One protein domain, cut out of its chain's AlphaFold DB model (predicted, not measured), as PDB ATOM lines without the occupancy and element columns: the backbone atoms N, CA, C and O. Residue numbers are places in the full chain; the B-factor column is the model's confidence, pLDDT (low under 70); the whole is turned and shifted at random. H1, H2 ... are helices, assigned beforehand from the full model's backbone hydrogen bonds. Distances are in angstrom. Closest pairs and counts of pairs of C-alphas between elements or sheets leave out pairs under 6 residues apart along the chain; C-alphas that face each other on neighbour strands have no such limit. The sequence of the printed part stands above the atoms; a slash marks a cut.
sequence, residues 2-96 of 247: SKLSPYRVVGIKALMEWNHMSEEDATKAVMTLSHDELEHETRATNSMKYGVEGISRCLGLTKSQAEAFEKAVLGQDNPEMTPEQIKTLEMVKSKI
ATOM      1  N   SER A   2      99.449 129.086  88.545       57.59
ATOM      2  CA  SER A   2     100.340 129.513  89.623       57.59
ATOM      3  C   SER A   2     101.735 128.923  89.389       57.59
ATOM      4  O   SER A   2     101.872 127.818  88.866       57.59
ATOM      5  N   LYS A   3     102.784 129.691  89.693       87.25
ATOM      6  CA  LYS A   3     104.171 129.225  89.584       87.25
ATOM      7  C   LYS A   3     104.676 128.889  90.983       87.25
ATOM      8  O   LYS A   3     104.536 129.714  91.886       87.25
ATOM      9  N   LEU A   4     105.257 127.706  91.147       93.88
ATOM     10  CA  LEU A   4     105.961 127.314  92.369       93.88
ATOM     11  C   LEU A   4     107.115 128.274  92.662       93.88
ATOM     12  O   LEU A   4     107.711 128.822  91.729       93.88
ATOM     13  N   SER A   5     107.456 128.452  93.941       95.25
ATOM     14  CA  SER A   5     108.692 129.161  94.282       95.25
ATOM     15  C   SER A   5     109.916 128.395  93.754       95.25
ATOM     16  O   SER A   5     109.875 127.162  93.658       95.25
ATOM     17  N   PRO A   6     111.028 129.082  93.434       96.19
ATOM     18  CA  PRO A   6     112.269 128.417  93.037       96.19
ATOM     19  C   PRO A   6     112.708 127.322  94.016       96.19
ATOM     20  O   PRO A   6     113.127 126.249  93.589       96.19
ATOM     21  N   TYR A   7     112.538 127.540  95.324       97.12
ATOM     22  CA  TYR A   7     112.834 126.533  96.344       97.12
ATOM     23  C   TYR A   7     111.979 125.273  96.219       97.12
ATOM     24  O   TYR A   7     112.488 124.162  96.336       97.12
ATOM     25  N   ARG A   8     110.685 125.412  95.917       96.44
ATOM     26  CA  ARG A   8     109.804 124.257  95.699       96.44
ATOM     27  C   ARG A   8     110.191 123.486  94.437       96.44
ATOM     28  O   ARG A   8     110.135 122.262  94.446       96.44
ATOM     29  N   VAL A   9     110.661 124.173  93.393       96.00
ATOM     30  CA  VAL A   9     111.213 123.526  92.187       96.00
ATOM     31  C   VAL A   9     112.492 122.745  92.505       96.00
ATOM     32  O   VAL A   9     112.638 121.614  92.042       96.00
ATOM     33  N   VAL A  10     113.395 123.299  93.325       96.75
ATOM     34  CA  VAL A  10     114.551 122.547  93.852       96.75
ATOM     35  C   VAL A  10     114.088 121.328  94.639       96.75
ATOM     36  O   VAL A  10     114.630 120.246  94.447       96.75
ATOM     37  N   GLY A  11     113.057 121.486  95.471       96.75
ATOM     38  CA  GLY A  11     112.508 120.398  96.269       96.75
ATOM     39  C   GLY A  11     112.061 119.205  95.428       96.75
ATOM     40  O   GLY A  11     112.401 118.077  95.764       96.75
ATOM     41  N   ILE A  12     111.386 119.443  94.296       96.50
ATOM     42  CA  ILE A  12     110.987 118.367  93.372       96.50
ATOM     43  C   ILE A  12     112.224 117.619  92.872       96.50
ATOM     44  O   ILE A  12     112.308 116.399  93.007       96.50
ATOM     45  N   LYS A  13     113.208 118.354  92.339       95.75
ATOM     46  CA  LYS A  13     114.427 117.764  91.770       95.75
ATOM     47  C   LYS A  13     115.220 116.979  92.818       95.75
ATOM     48  O   LYS A  13     115.591 115.838  92.569       95.75
ATOM     49  N   ALA A  14     115.417 117.547  94.007       95.44
ATOM     50  CA  ALA A  14     116.150 116.903  95.094       95.44
ATOM     51  C   ALA A  14     115.452 115.623  95.590       95.44
ATOM     52  O   ALA A  14     116.108 114.602  95.776       95.44
ATOM     53  N   LEU A  15     114.124 115.634  95.748       96.62
ATOM     54  CA  LEU A  15     113.367 114.440  96.148       96.62
ATOM     55  C   LEU A  15     113.446 113.323  95.096       96.62
ATOM     56  O   LEU A  15     113.553 112.145  95.446       96.62
ATOM     57  N   MET A  16     113.437 113.670  93.809       96.06
ATOM     58  CA  MET A  16     113.612 112.693  92.732       96.06
ATOM     59  C   MET A  16     115.041 112.136  92.692       96.06
ATOM     60  O   MET A  16     115.237 110.924  92.601       96.06
ATOM     61  N   GLU A  17     116.052 112.998  92.781       93.00
ATOM     62  CA  GLU A  17     117.453 112.595  92.633       93.00
ATOM     63  C   GLU A  17     118.004 111.869  93.865       93.00
ATOM     64  O   GLU A  17     118.762 110.908  93.721       93.00
ATOM     65  N   TRP A  18     117.654 112.317  95.073       92.75
ATOM     66  CA  TRP A  18     118.289 111.856  96.314       92.75
ATOM     67  C   TRP A  18     117.424 110.874  97.096       92.75
ATOM     68  O   TRP A  18     117.964 109.958  97.716       92.75
ATOM     69  N   ASN A  19     116.099 111.037  97.033       91.81
ATOM     70  CA  ASN A  19     115.144 110.152  97.704       91.81
ATOM     71  C   ASN A  19     114.496 109.152  96.733       91.81
ATOM     72  O   ASN A  19     113.705 108.313  97.164       91.81
ATOM     73  N   HIS A  20     114.836 109.213  95.438       94.25
ATOM     74  CA  HIS A  20     114.329 108.323  94.389       94.25
ATOM     75  C   HIS A  20     112.795 108.312  94.274       94.25
ATOM     76  O   HIS A  20     112.198 107.298  93.906       94.25
ATOM     77  N   MET A  21     112.154 109.441  94.595       96.62
ATOM     78  CA  MET A  21     110.712 109.612  94.424       96.62
ATOM     79  C   MET A  21     110.337 109.720  92.942       96.62
ATOM     80  O   MET A  21     111.118 110.201  92.117       96.62
ATOM     81  N   SER A  22     109.111 109.309  92.609       97.25
ATOM     82  CA  SER A  22     108.523 109.616  91.305       97.25
ATOM     83  C   SER A  22     108.254 111.122  91.176       97.25
ATOM     84  O   SER A  22     108.123 111.823  92.180       97.25
ATOM     85  N   GLU A  23     108.140 111.634  89.948       96.00
ATOM     86  CA  GLU A  23     107.800 113.048  89.715       96.00
ATOM     87  C   GLU A  23     106.435 113.419  90.322       96.00
ATOM     88  O   GLU A  23     106.280 114.502  90.891       96.00
ATOM     89  N   GLU A  24     105.459 112.507  90.261       96.56
ATOM     90  CA  GLU A  24     104.130 112.694  90.852       96.56
ATOM     91  C   GLU A  24     104.211 112.797  92.382       96.56
ATOM     92  O   GLU A  24     103.677 113.742  92.969       96.56
ATOM     93  N   ASP A  25     104.935 111.876  93.026       97.12
ATOM     94  CA  ASP A  25     105.101 111.871  94.482       97.12
ATOM     95  C   ASP A  25     105.897 113.084  94.967       97.12
ATOM     96  O   ASP A  25     105.511 113.722  95.947       97.12
ATOM     97  N   ALA A  26     106.972 113.448  94.261       96.75
ATOM     98  CA  ALA A  26     107.774 114.625  94.572       96.75
ATOM     99  C   ALA A  26     106.950 115.914  94.435       96.75
ATOM    100  O   ALA A  26     106.978 116.766  95.325       96.75
ATOM    101  N   THR A  27     106.152 116.039  93.368       95.50
ATOM    102  CA  THR A  27     105.249 117.183  93.158       95.50
ATOM    103  C   THR A  27     104.211 117.277  94.270       95.50
ATOM    104  O   THR A  27     103.984 118.351  94.829       95.50
ATOM    105  N   LYS A  28     103.601 116.149  94.643       95.69
ATOM    106  CA  LYS A  28     102.651 116.100  95.756       95.69
ATOM    107  C   LYS A  28     103.317 116.509  97.069       95.69
ATOM    108  O   LYS A  28     102.768 117.347  97.780       95.69
ATOM    109  N   ALA A  29     104.503 115.976  97.360       95.44
ATOM    110  CA  ALA A  29     105.247 116.274  98.578       95.44
ATOM    111  C   ALA A  29     105.570 117.769  98.701       95.44
ATOM    112  O   ALA A  29     105.283 118.369  99.737       95.44
ATOM    113  N   VAL A  30     106.089 118.414  97.648       95.25
ATOM    114  CA  VAL A  30     106.412 119.851  97.725       95.25
ATOM    115  C   VAL A  30     105.180 120.742  97.866       95.25
ATOM    116  O   VAL A  30     105.313 121.854  98.370       95.25
ATOM    117  N   MET A  31     104.001 120.276  97.452       94.00
ATOM    118  CA  MET A  31     102.744 121.005  97.633       94.00
ATOM    119  C   MET A  31     102.170 120.858  99.041       94.00
ATOM    120  O   MET A  31     101.454 121.749  99.493       94.00
ATOM    121  N   THR A  32     102.458 119.754  99.734       93.75
ATOM    122  CA  THR A  32     101.857 119.453 101.042       93.75
ATOM    123  C   THR A  32     102.774 119.717 102.227       93.75
ATOM    124  O   THR A  32     102.281 120.076 103.291       93.75
ATOM    125  N   LEU A  33     104.086 119.520 102.073       94.19
ATOM    126  CA  LEU A  33     105.044 119.691 103.164       94.19
ATOM    127  C   LEU A  33     105.244 121.174 103.489       94.19
ATOM    128  O   LEU A  33     105.342 122.028 102.596       94.19
ATOM    129  N   SER A  34     105.386 121.483 104.775       94.00
ATOM    130  CA  SER A  34     105.898 122.778 105.220       94.00
ATOM    131  C   SER A  34     107.323 123.016 104.702       94.00
ATOM    132  O   SER A  34     107.995 122.106 104.207       94.00
ATOM    133  N   HIS A  35     107.790 124.263 104.773       93.88
ATOM    134  CA  HIS A  35     109.159 124.584 104.371       93.88
ATOM    135  C   HIS A  35     110.194 123.794 105.189       93.88
ATOM    136  O   HIS A  35     111.117 123.239 104.600       93.88
ATOM    137  N   ASP A  36     110.001 123.688 106.506       94.75
ATOM    138  CA  ASP A  36     110.931 123.002 107.410       94.75
ATOM    139  C   ASP A  36     110.969 121.488 107.167       94.75
ATOM    140  O   ASP A  36     112.042 120.887 107.169       94.75
ATOM    141  N   GLU A  37     109.817 120.866 106.900       95.75
ATOM    142  CA  GLU A  37     109.761 119.448 106.523       95.75
ATOM    143  C   GLU A  37     110.459 119.205 105.182       95.75
ATOM    144  O   GLU A  37     111.230 118.259 105.048       95.75
ATOM    145  N   LEU A  38     110.253 120.081 104.193       95.00
ATOM    146  CA  LEU A  38     110.942 119.960 102.910       95.00
ATOM    147  C   LEU A  38     112.453 120.220 103.041       95.00
ATOM    148  O   LEU A  38     113.249 119.544 102.394       95.00
ATOM    149  N   GLU A  39     112.876 121.168 103.880       95.50
ATOM    150  CA  GLU A  39     114.295 121.411 104.183       95.50
ATOM    151  C   GLU A  39     114.938 120.218 104.895       95.50
ATOM    152  O   GLU A  39     116.097 119.904 104.631       95.50
ATOM    153  N   HIS A  40     114.203 119.507 105.754       94.38
ATOM    154  CA  HIS A  40     114.713 118.295 106.393       94.38
ATOM    155  C   HIS A  40     115.151 117.243 105.362       94.38
ATOM    156  O   HIS A  40     116.224 116.643 105.501       94.38
ATOM    157  N   GLU A  41     114.348 117.080 104.307       92.50
ATOM    158  CA  GLU A  41     114.597 116.146 103.208       92.50
ATOM    159  C   GLU A  41     115.665 116.656 102.227       92.50
ATOM    160  O   GLU A  41     116.497 115.889 101.748       92.50
ATOM    161  N   THR A  42     115.669 117.959 101.933       92.31
ATOM    162  CA  THR A  42     116.412 118.522 100.789       92.31
ATOM    163  C   THR A  42     117.635 119.350 101.165       92.31
ATOM    164  O   THR A  42     118.480 119.589 100.311       92.31
ATOM    165  N   ARG A  43     117.764 119.799 102.418       92.62
ATOM    166  CA  ARG A  43     118.923 120.547 102.948       92.62
ATOM    167  C   ARG A  43     119.432 121.639 101.994       92.62
ATOM    168  O   ARG A  43     120.641 121.783 101.792       92.62
ATOM    169  N   ALA A  44     118.506 122.330 101.332       95.00
ATOM    170  CA  ALA A  44     118.770 123.164 100.164       95.00
ATOM    171  C   ALA A  44     118.760 124.660 100.498       95.00
ATOM    172  O   ALA A  44     119.266 125.471  99.718       95.00
ATOM    173  N   THR A  45     118.196 125.040 101.647       96.25
ATOM    174  CA  THR A  45     117.937 126.434 102.018       96.25
ATOM    175  C   THR A  45     119.210 127.265 102.016       96.25
ATOM    176  O   THR A  45     119.230 128.335 101.409       96.25
ATOM    177  N   ASN A  46     120.293 126.782 102.627       96.75
ATOM    178  CA  ASN A  46     121.546 127.538 102.662       96.75
ATOM    179  C   ASN A  46     122.145 127.712 101.259       96.75
ATOM    180  O   ASN A  46     122.427 128.839 100.863       96.75
ATOM    181  N   SER A  47     122.240 126.643 100.462       97.31
ATOM    182  CA  SER A  47     122.738 126.722  99.080       97.31
ATOM    183  C   SER A  47     121.933 127.708  98.228       97.31
ATOM    184  O   SER A  47     122.497 128.499  97.475       97.31
ATOM    185  N   MET A  48     120.611 127.718  98.392       98.06
ATOM    186  CA  MET A  48     119.713 128.662  97.727       98.06
ATOM    187  C   MET A  48     119.958 130.112  98.163       98.06
ATOM    188  O   MET A  48     120.008 131.002  97.313       98.06
ATOM    189  N   LYS A  49     120.169 130.359  99.464       98.38
ATOM    190  CA  LYS A  49     120.533 131.686  99.991       98.38
ATOM    191  C   LYS A  49     121.866 132.172  99.429       98.38
ATOM    192  O   LYS A  49     121.948 133.310  98.973       98.38
ATOM    193  N   TYR A  50     122.878 131.309  99.359       98.50
ATOM    194  CA  TYR A  50     124.164 131.646  98.736       98.50
ATOM    195  C   TYR A  50     124.025 131.892  97.225       98.50
ATOM    196  O   TYR A  50     124.717 132.746  96.666       98.50
ATOM    197  N   GLY A  51     123.091 131.207  96.559       98.44
ATOM    198  CA  GLY A  51     122.718 131.490  95.173       98.44
ATOM    199  C   GLY A  51     122.129 132.894  95.001       98.44
ATOM    200  O   GLY A  51     122.585 133.677  94.162       98.44
ATOM    201  N   VAL A  52     121.155 133.247  95.842       98.62
ATOM    202  CA  VAL A  52     120.545 134.586  95.896       98.62
ATOM    203  C   VAL A  52     121.591 135.657  96.175       98.62
ATOM    204  O   VAL A  52     121.607 136.690  95.503       98.62
ATOM    205  N   GLU A  53     122.480 135.418  97.133       98.56
ATOM    206  CA  GLU A  53     123.554 136.335  97.487       98.56
ATOM    207  C   GLU A  53     124.502 136.577  96.304       98.56
ATOM    208  O   GLU A  53     124.788 137.733  95.974       98.56
ATOM    209  N   GLY A  54     124.951 135.513  95.631       98.25
ATOM    210  CA  GLY A  54     125.833 135.612  94.468       98.25
ATOM    211  C   GLY A  54     125.220 136.461  93.351       98.25
ATOM    212  O   GLY A  54     125.846 137.406  92.867       98.25
ATOM    213  N   ILE A  55     123.951 136.200  93.016       98.50
ATOM    214  CA  ILE A  55     123.195 136.989  92.030       98.50
ATOM    215  C   ILE A  55     123.049 138.443  92.495       98.50
ATOM    216  O   ILE A  55     123.295 139.369  91.720       98.50
ATOM    217  N   SER A  56     122.682 138.657  93.760       98.44
ATOM    218  CA  SER A  56     122.466 139.989  94.333       98.44
ATOM    219  C   SER A  56     123.721 140.852  94.246       98.44
ATOM    220  O   SER A  56     123.639 142.018  93.856       98.44
ATOM    221  N   ARG A  57     124.890 140.268  94.543       97.38
ATOM    222  CA  ARG A  57     126.196 140.926  94.406       97.38
ATOM    223  C   ARG A  57     126.495 141.276  92.948       97.38
ATOM    224  O   ARG A  57     126.861 142.416  92.671       97.38
ATOM    225  N   CYS A  58     126.291 140.347  92.012       96.88
ATOM    226  CA  CYS A  58     126.519 140.596  90.583       96.88
ATOM    227  C   CYS A  58     125.611 141.684  89.998       96.88
ATOM    228  O   CYS A  58     126.040 142.428  89.117       96.88
ATOM    229  N   LEU A  59     124.365 141.772  90.463       96.94
ATOM    230  CA  LEU A  59     123.380 142.740  89.972       96.94
ATOM    231  C   LEU A  59     123.372 144.058  90.761       96.94
ATOM    232  O   LEU A  59     122.612 144.966  90.418       96.94
ATOM    233  N   GLY A  60     124.199 144.178  91.805       96.44
ATOM    234  CA  GLY A  60     124.280 145.377  92.639       96.44
ATOM    235  C   GLY A  60     122.977 145.682  93.380       96.44
ATOM    236  O   GLY A  60     122.587 146.846  93.485       96.44
ATOM    237  N   LEU A  61     122.275 144.648  93.856       98.00
ATOM    238  CA  LEU A  61     121.058 144.829  94.644       98.00
ATOM    239  C   LEU A  61     121.386 145.467  95.999       98.00
ATOM    240  O   LEU A  61     122.393 145.151  96.634       98.00
ATOM    241  N   THR A  62     120.511 146.355  96.472       98.00
ATOM    242  CA  THR A  62     120.597 146.855  97.849       98.00
ATOM    243  C   THR A  62     120.307 145.728  98.839       98.00
ATOM    244  O   THR A  62     119.656 144.741  98.499       98.00
ATOM    245  N   LYS A  63     120.705 145.899 100.106       97.62
ATOM    246  CA  LYS A  63     120.402 144.929 101.172       97.62
ATOM    247  C   LYS A  63     118.908 144.581 101.242       97.62
ATOM    248  O   LYS A  63     118.554 143.411 101.254       97.62
ATOM    249  N   SER A  64     118.032 145.587 101.204       97.88
ATOM    250  CA  SER A  64     116.580 145.372 101.231       97.88
ATOM    251  C   SER A  64     116.052 144.649  99.988       97.88
ATOM    252  O   SER A  64     115.121 143.854 100.092       97.88
ATOM    253  N   GLN A  65     116.641 144.895  98.813       98.19
ATOM    254  CA  GLN A  65     116.299 144.174  97.587       98.19
ATOM    255  C   GLN A  65     116.753 142.715  97.649       98.19
ATOM    256  O   GLN A  65     115.987 141.842  97.257       98.19
ATOM    257  N   ALA A  66     117.957 142.454  98.162       98.25
ATOM    258  CA  ALA A  66     118.484 141.106  98.345       98.25
ATOM    259  C   ALA A  66     117.639 140.300  99.348       98.25
ATOM    260  O   ALA A  66     117.254 139.176  99.049       98.25
ATOM    261  N   GLU A  67     117.256 140.895 100.483       98.12
ATOM    262  CA  GLU A  67     116.369 140.261 101.473       98.12
ATOM    263  C   GLU A  67     114.978 139.950 100.898       98.12
ATOM    264  O   GLU A  67     114.412 138.887 101.153       98.12
ATOM    265  N   ALA A  68     114.409 140.865 100.106       98.00
ATOM    266  CA  ALA A  68     113.139 140.618  99.429       98.00
ATOM    267  C   ALA A  68     113.269 139.503  98.380       98.00
ATOM    268  O   ALA A  68     112.390 138.647  98.277       98.00
ATOM    269  N   PHE A  69     114.368 139.499  97.622       98.50
ATOM    270  CA  PHE A  69     114.655 138.477  96.621       98.50
ATOM    271  C   PHE A  69     114.822 137.094  97.259       98.50
ATOM    272  O   PHE A  69     114.203 136.144  96.789       98.50
ATOM    273  N   GLU A  70     115.551 136.994  98.373       98.31
ATOM    274  CA  GLU A  70     115.685 135.758  99.151       98.31
ATOM    275  C   GLU A  70     114.319 135.209  99.565       98.31
ATOM    276  O   GLU A  70     113.999 134.054  99.286       98.31
ATOM    277  N   LYS A  71     113.464 136.053 100.156       96.94
ATOM    278  CA  LYS A  71     112.111 135.654 100.566       96.94
ATOM    279  C   LYS A  71     111.257 135.183  99.390       96.94
ATOM    280  O   LYS A  71     110.510 134.217  99.533       96.94
ATOM    281  N   ALA A  72     111.361 135.847  98.238       97.12
ATOM    282  CA  ALA A  72     110.637 135.456  97.030       97.12
ATOM    283  C   ALA A  72     111.122 134.113  96.466       97.12
ATOM    284  O   ALA A  72     110.314 133.305  96.015       97.12
ATOM    285  N   VAL A  73     112.429 133.861  96.531       97.25
ATOM    286  CA  VAL A  73     113.056 132.616  96.083       97.25
ATOM    287  C   VAL A  73     112.712 131.440  97.002       97.25
ATOM    288  O   VAL A  73     112.392 130.356  96.512       97.25
ATOM    289  N   LEU A  74     112.745 131.649  98.323       96.38
ATOM    290  CA  LEU A  74     112.451 130.606  99.307       96.38
ATOM    291  C   LEU A  74     110.956 130.294  99.400       96.38
ATOM    292  O   LEU A  74     110.582 129.128  99.515       96.38
ATOM    293  N   GLY A  75     110.092 131.311  99.331       92.56
ATOM    294  CA  GLY A  75     108.642 131.123  99.374       92.56
ATOM    295  C   GLY A  75     108.169 130.310 100.580       92.56
ATOM    296  O   GLY A  75     107.374 129.393 100.425       92.56
ATOM    297  N   GLN A  76     108.697 130.594 101.775       89.50
ATOM    298  CA  GLN A  76     108.501 129.735 102.953       89.50
ATOM    299  C   GLN A  76     107.025 129.601 103.358       89.50
ATOM    300  O   GLN A  76     106.605 128.532 103.795       89.50
ATOM    301  N   ASP A  77     106.241 130.662 103.157       85.25
ATOM    302  CA  ASP A  77     104.853 130.734 103.613       85.25
ATOM    303  C   ASP A  77     103.882 129.908 102.756       85.25
ATOM    304  O   ASP A  77     102.860 129.453 103.261       85.25
ATOM    305  N   ASN A  78     104.163 129.731 101.458       86.75
ATOM    306  CA  ASN A  78     103.240 129.098 100.513       86.75
ATOM    307  C   ASN A  78     104.001 128.311  99.430       86.75
ATOM    308  O   ASN A  78     105.018 128.793  98.934       86.75
ATOM    309  N   PRO A  79     103.507 127.136  98.992       87.38
ATOM    310  CA  PRO A  79     104.113 126.405  97.875       87.38
ATOM    311  C   PRO A  79     104.123 127.205  96.563       87.38
ATOM    312  O   PRO A  79     105.079 127.160  95.785       87.38
ATOM    313  N   GLU A  80     103.053 127.959  96.327       92.00
ATOM    314  CA  GLU A  80     102.894 128.818  95.161       92.00
ATOM    315  C   GLU A  80     103.343 130.245  95.461       92.00
ATOM    316  O   GLU A  80     103.132 130.762  96.559       92.00
ATOM    317  N   MET A  81     103.923 130.905  94.458       93.50
ATOM    318  CA  MET A  81     104.370 132.282  94.617       93.50
ATOM    319  C   MET A  81     103.205 133.264  94.727       93.50
ATOM    320  O   MET A  81     102.283 133.255  93.907       93.50
ATOM    321  N   THR A  82     103.304 134.189  95.682       94.62
ATOM    322  CA  THR A  82     102.367 135.310  95.811       94.62
ATOM    323  C   THR A  82     102.619 136.377  94.734       94.62
ATOM    324  O   THR A  82     103.725 136.468  94.182       94.62
ATOM    325  N   PRO A  83     101.635 137.250  94.438       94.56
ATOM    326  CA  PRO A  83     101.832 138.380  93.527       94.56
ATOM    327  C   PRO A  83     103.024 139.279  93.901       94.56
ATOM    328  O   PRO A  83     103.738 139.764  93.023       94.56
ATOM    329  N   GLU A  84     103.282 139.479  95.194       94.75
ATOM    330  CA  GLU A  84     104.404 140.273  95.708       94.75
ATOM    331  C   GLU A  84     105.754 139.605  95.429       94.75
ATOM    332  O   GLU A  84     106.720 140.281  95.057       94.75
ATOM    333  N   GLN A  85     105.823 138.279  95.565       95.69
ATOM    334  CA  GLN A  85     107.023 137.507  95.236       95.69
ATOM    335  C   GLN A  85     107.300 137.569  93.733       95.69
ATOM    336  O   GLN A  85     108.416 137.897  93.334       95.69
ATOM    337  N   ILE A  86     106.273 137.388  92.897       95.81
ATOM    338  CA  ILE A  86     106.385 137.530  91.437       95.81
ATOM    339  C   ILE A  86     106.881 138.934  91.066       95.81
ATOM    340  O   ILE A  86     107.808 139.076  90.271       95.81
ATOM    341  N   LYS A  87     106.322 139.986  91.679       96.88
ATOM    342  CA  LYS A  87     106.761 141.373  91.457       96.88
ATOM    343  C   LYS A  87     108.224 141.587  91.855       96.88
ATOM    344  O   LYS A  87     108.938 142.329  91.184       96.88
ATOM    345  N   THR A  88     108.669 140.944  92.932       97.88
ATOM    346  CA  THR A  88     110.067 141.000  93.376       97.88
ATOM    347  C   THR A  88     110.992 140.327  92.363       97.88
ATOM    348  O   THR A  88     112.000 140.919  91.985       97.88
ATOM    349  N   LEU A  89     110.628 139.145  91.860       97.50
ATOM    350  CA  LEU A  89     111.400 138.447  90.829       97.50
ATOM    351  C   LEU A  89     111.461 139.239  89.518       97.50
ATOM    352  O   LEU A  89     112.538 139.379  88.949       97.50
ATOM    353  N   GLU A  90     110.354 139.840  89.073       97.44
ATOM    354  CA  GLU A  90     110.349 140.711  87.886       97.44
ATOM    355  C   GLU A  90     111.206 141.976  88.090       97.44
ATOM    356  O   GLU A  90     111.897 142.418  87.171       97.44
ATOM    357  N   MET A  91     111.249 142.533  89.309       97.75
ATOM    358  CA  MET A  91     112.165 143.631  89.642       97.75
ATOM    359  C   MET A  91     113.630 143.200  89.512       97.75
ATOM    360  O   MET A  91     114.409 143.907  88.872       97.75
ATOM    361  N   VAL A  92     114.008 142.038  90.052       98.12
ATOM    362  CA  VAL A  92     115.381 141.518  89.930       98.12
ATOM    363  C   VAL A  92     115.716 141.202  88.474       98.12
ATOM    364  O   VAL A  92     116.759 141.620  87.977       98.12
ATOM    365  N   LYS A  93     114.801 140.555  87.750       97.38
ATOM    366  CA  LYS A  93     114.923 140.276  86.317       97.38
ATOM    367  C   LYS A  93     115.151 141.541  85.496       97.38
ATOM    368  O   LYS A  93     115.989 141.530  84.605       97.38
ATOM    369  N   SER A  94     114.502 142.658  85.831       96.62
ATOM    370  CA  SER A  94     114.719 143.936  85.132       96.62
ATOM    371  C   SER A  94     116.152 144.486  85.250       96.62
ATOM    372  O   SER A  94     116.549 145.345  84.463       96.62
ATOM    373  N   LYS A  95     116.951 143.993  86.211       96.69
ATOM    374  CA  LYS A  95     118.384 144.310  86.347       96.69
ATOM    375  C   LYS A  95     119.268 143.481  85.415       96.69
ATOM    376  O   LYS A  95     120.426 143.837  85.203       96.69
ATOM    377  N   ILE A  96     118.742 142.399  84.847       95.75
ATOM    378  CA  ILE A  96     119.418 141.588  83.837       95.75
ATOM    379  C   ILE A  96     119.179 142.255  82.483       95.75
ATOM    380  O   ILE A  96     118.131 142.117  81.858       95.75
TER     381      ILE A  96
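What this domain is: This is residues 2 to 96 of the 247 residues of an uncharacterized protein of Clostridiales bacterium (UniProt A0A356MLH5). Two lobes of three helices stand end to end and make an elongated body: H1 has H2 and H3 packed on it in the first lobe, and H5 has H4 and H6 packed on it in the second. The lobes join where the beginning of H1 meets the end of H5, and the chain passes from one to the other between H3 and H4. The printed part has 95 residues with six named helices, H1 to H6 in order, and no named strand; the class is all helix. It is compact, with a radius of gyration of the C-alphas of 13.5 A, and spans 38 by 24 by 21 A.

How they stand to each other: Start with H1, residues 6 to 18, one of two hubs. It touches H2, residues 23 to 32, at Ile 12 and Ala 26, whose C-alphas are the closest at 5.1 A; the tilt is steep, 47 degrees, opposite ways. With residues 11 to 15 alone, H1 touches H3, residues 35 to 42; the closest C-alphas, of Ala 14 and Thr 42, are 5.9 A apart, and the tilt of 34.7 degrees, the same way, is only just shallow. Next look at H4, residues 45 to 59, and H5, residues 63 to 74, a helical hairpin: they touch at a steep tilt of 43 degrees, opposite ways, with the closest C-alphas, of Ser 56 and Ala 66, 5.8 A apart. H5, the other hub, touches H1 only at their ends; the closest C-alphas, of Tyr 7 and Leu 74, are 5.1 A apart. With residues 68 to 73 alone, H5 touches H6, residues 83 to 93, at a steep tilt of 62 degrees, opposite ways; the closest C-alphas, of Ala 72 and Gln 85, are 4.5 A apart. H4 and H6 are only just apart, closest 8.1 A. In all six helices every O i to N i+4 pair is within hydrogen-bond range.

Where its parts are: Find C-alpha 6 at (112.269, 128.417, 93.037); from there H1 runs 17.9 A to C-alpha 18. H2 is 14.3 A long and H3 10.1 A. At C-alpha 45, (117.937, 126.434, 102.018), H4 begins, the longest helix at 15 residues and 21.0 A. H5 measures 16.5 A, and H6 runs 15.1 A to C-alpha 93 at (114.923, 140.276, 86.317).

The domain as a whole: The two C-alphas farthest apart, those of Ser 22 and Thr 62, are 39.7 A apart. The printed part, residues 2 to 96, has no cut. No link is long: the first four are tight, and the 8 residues between H5 and H6 make a short one. The mean pLDDT of the printed part is 95.3, with residue 2 alone under 70.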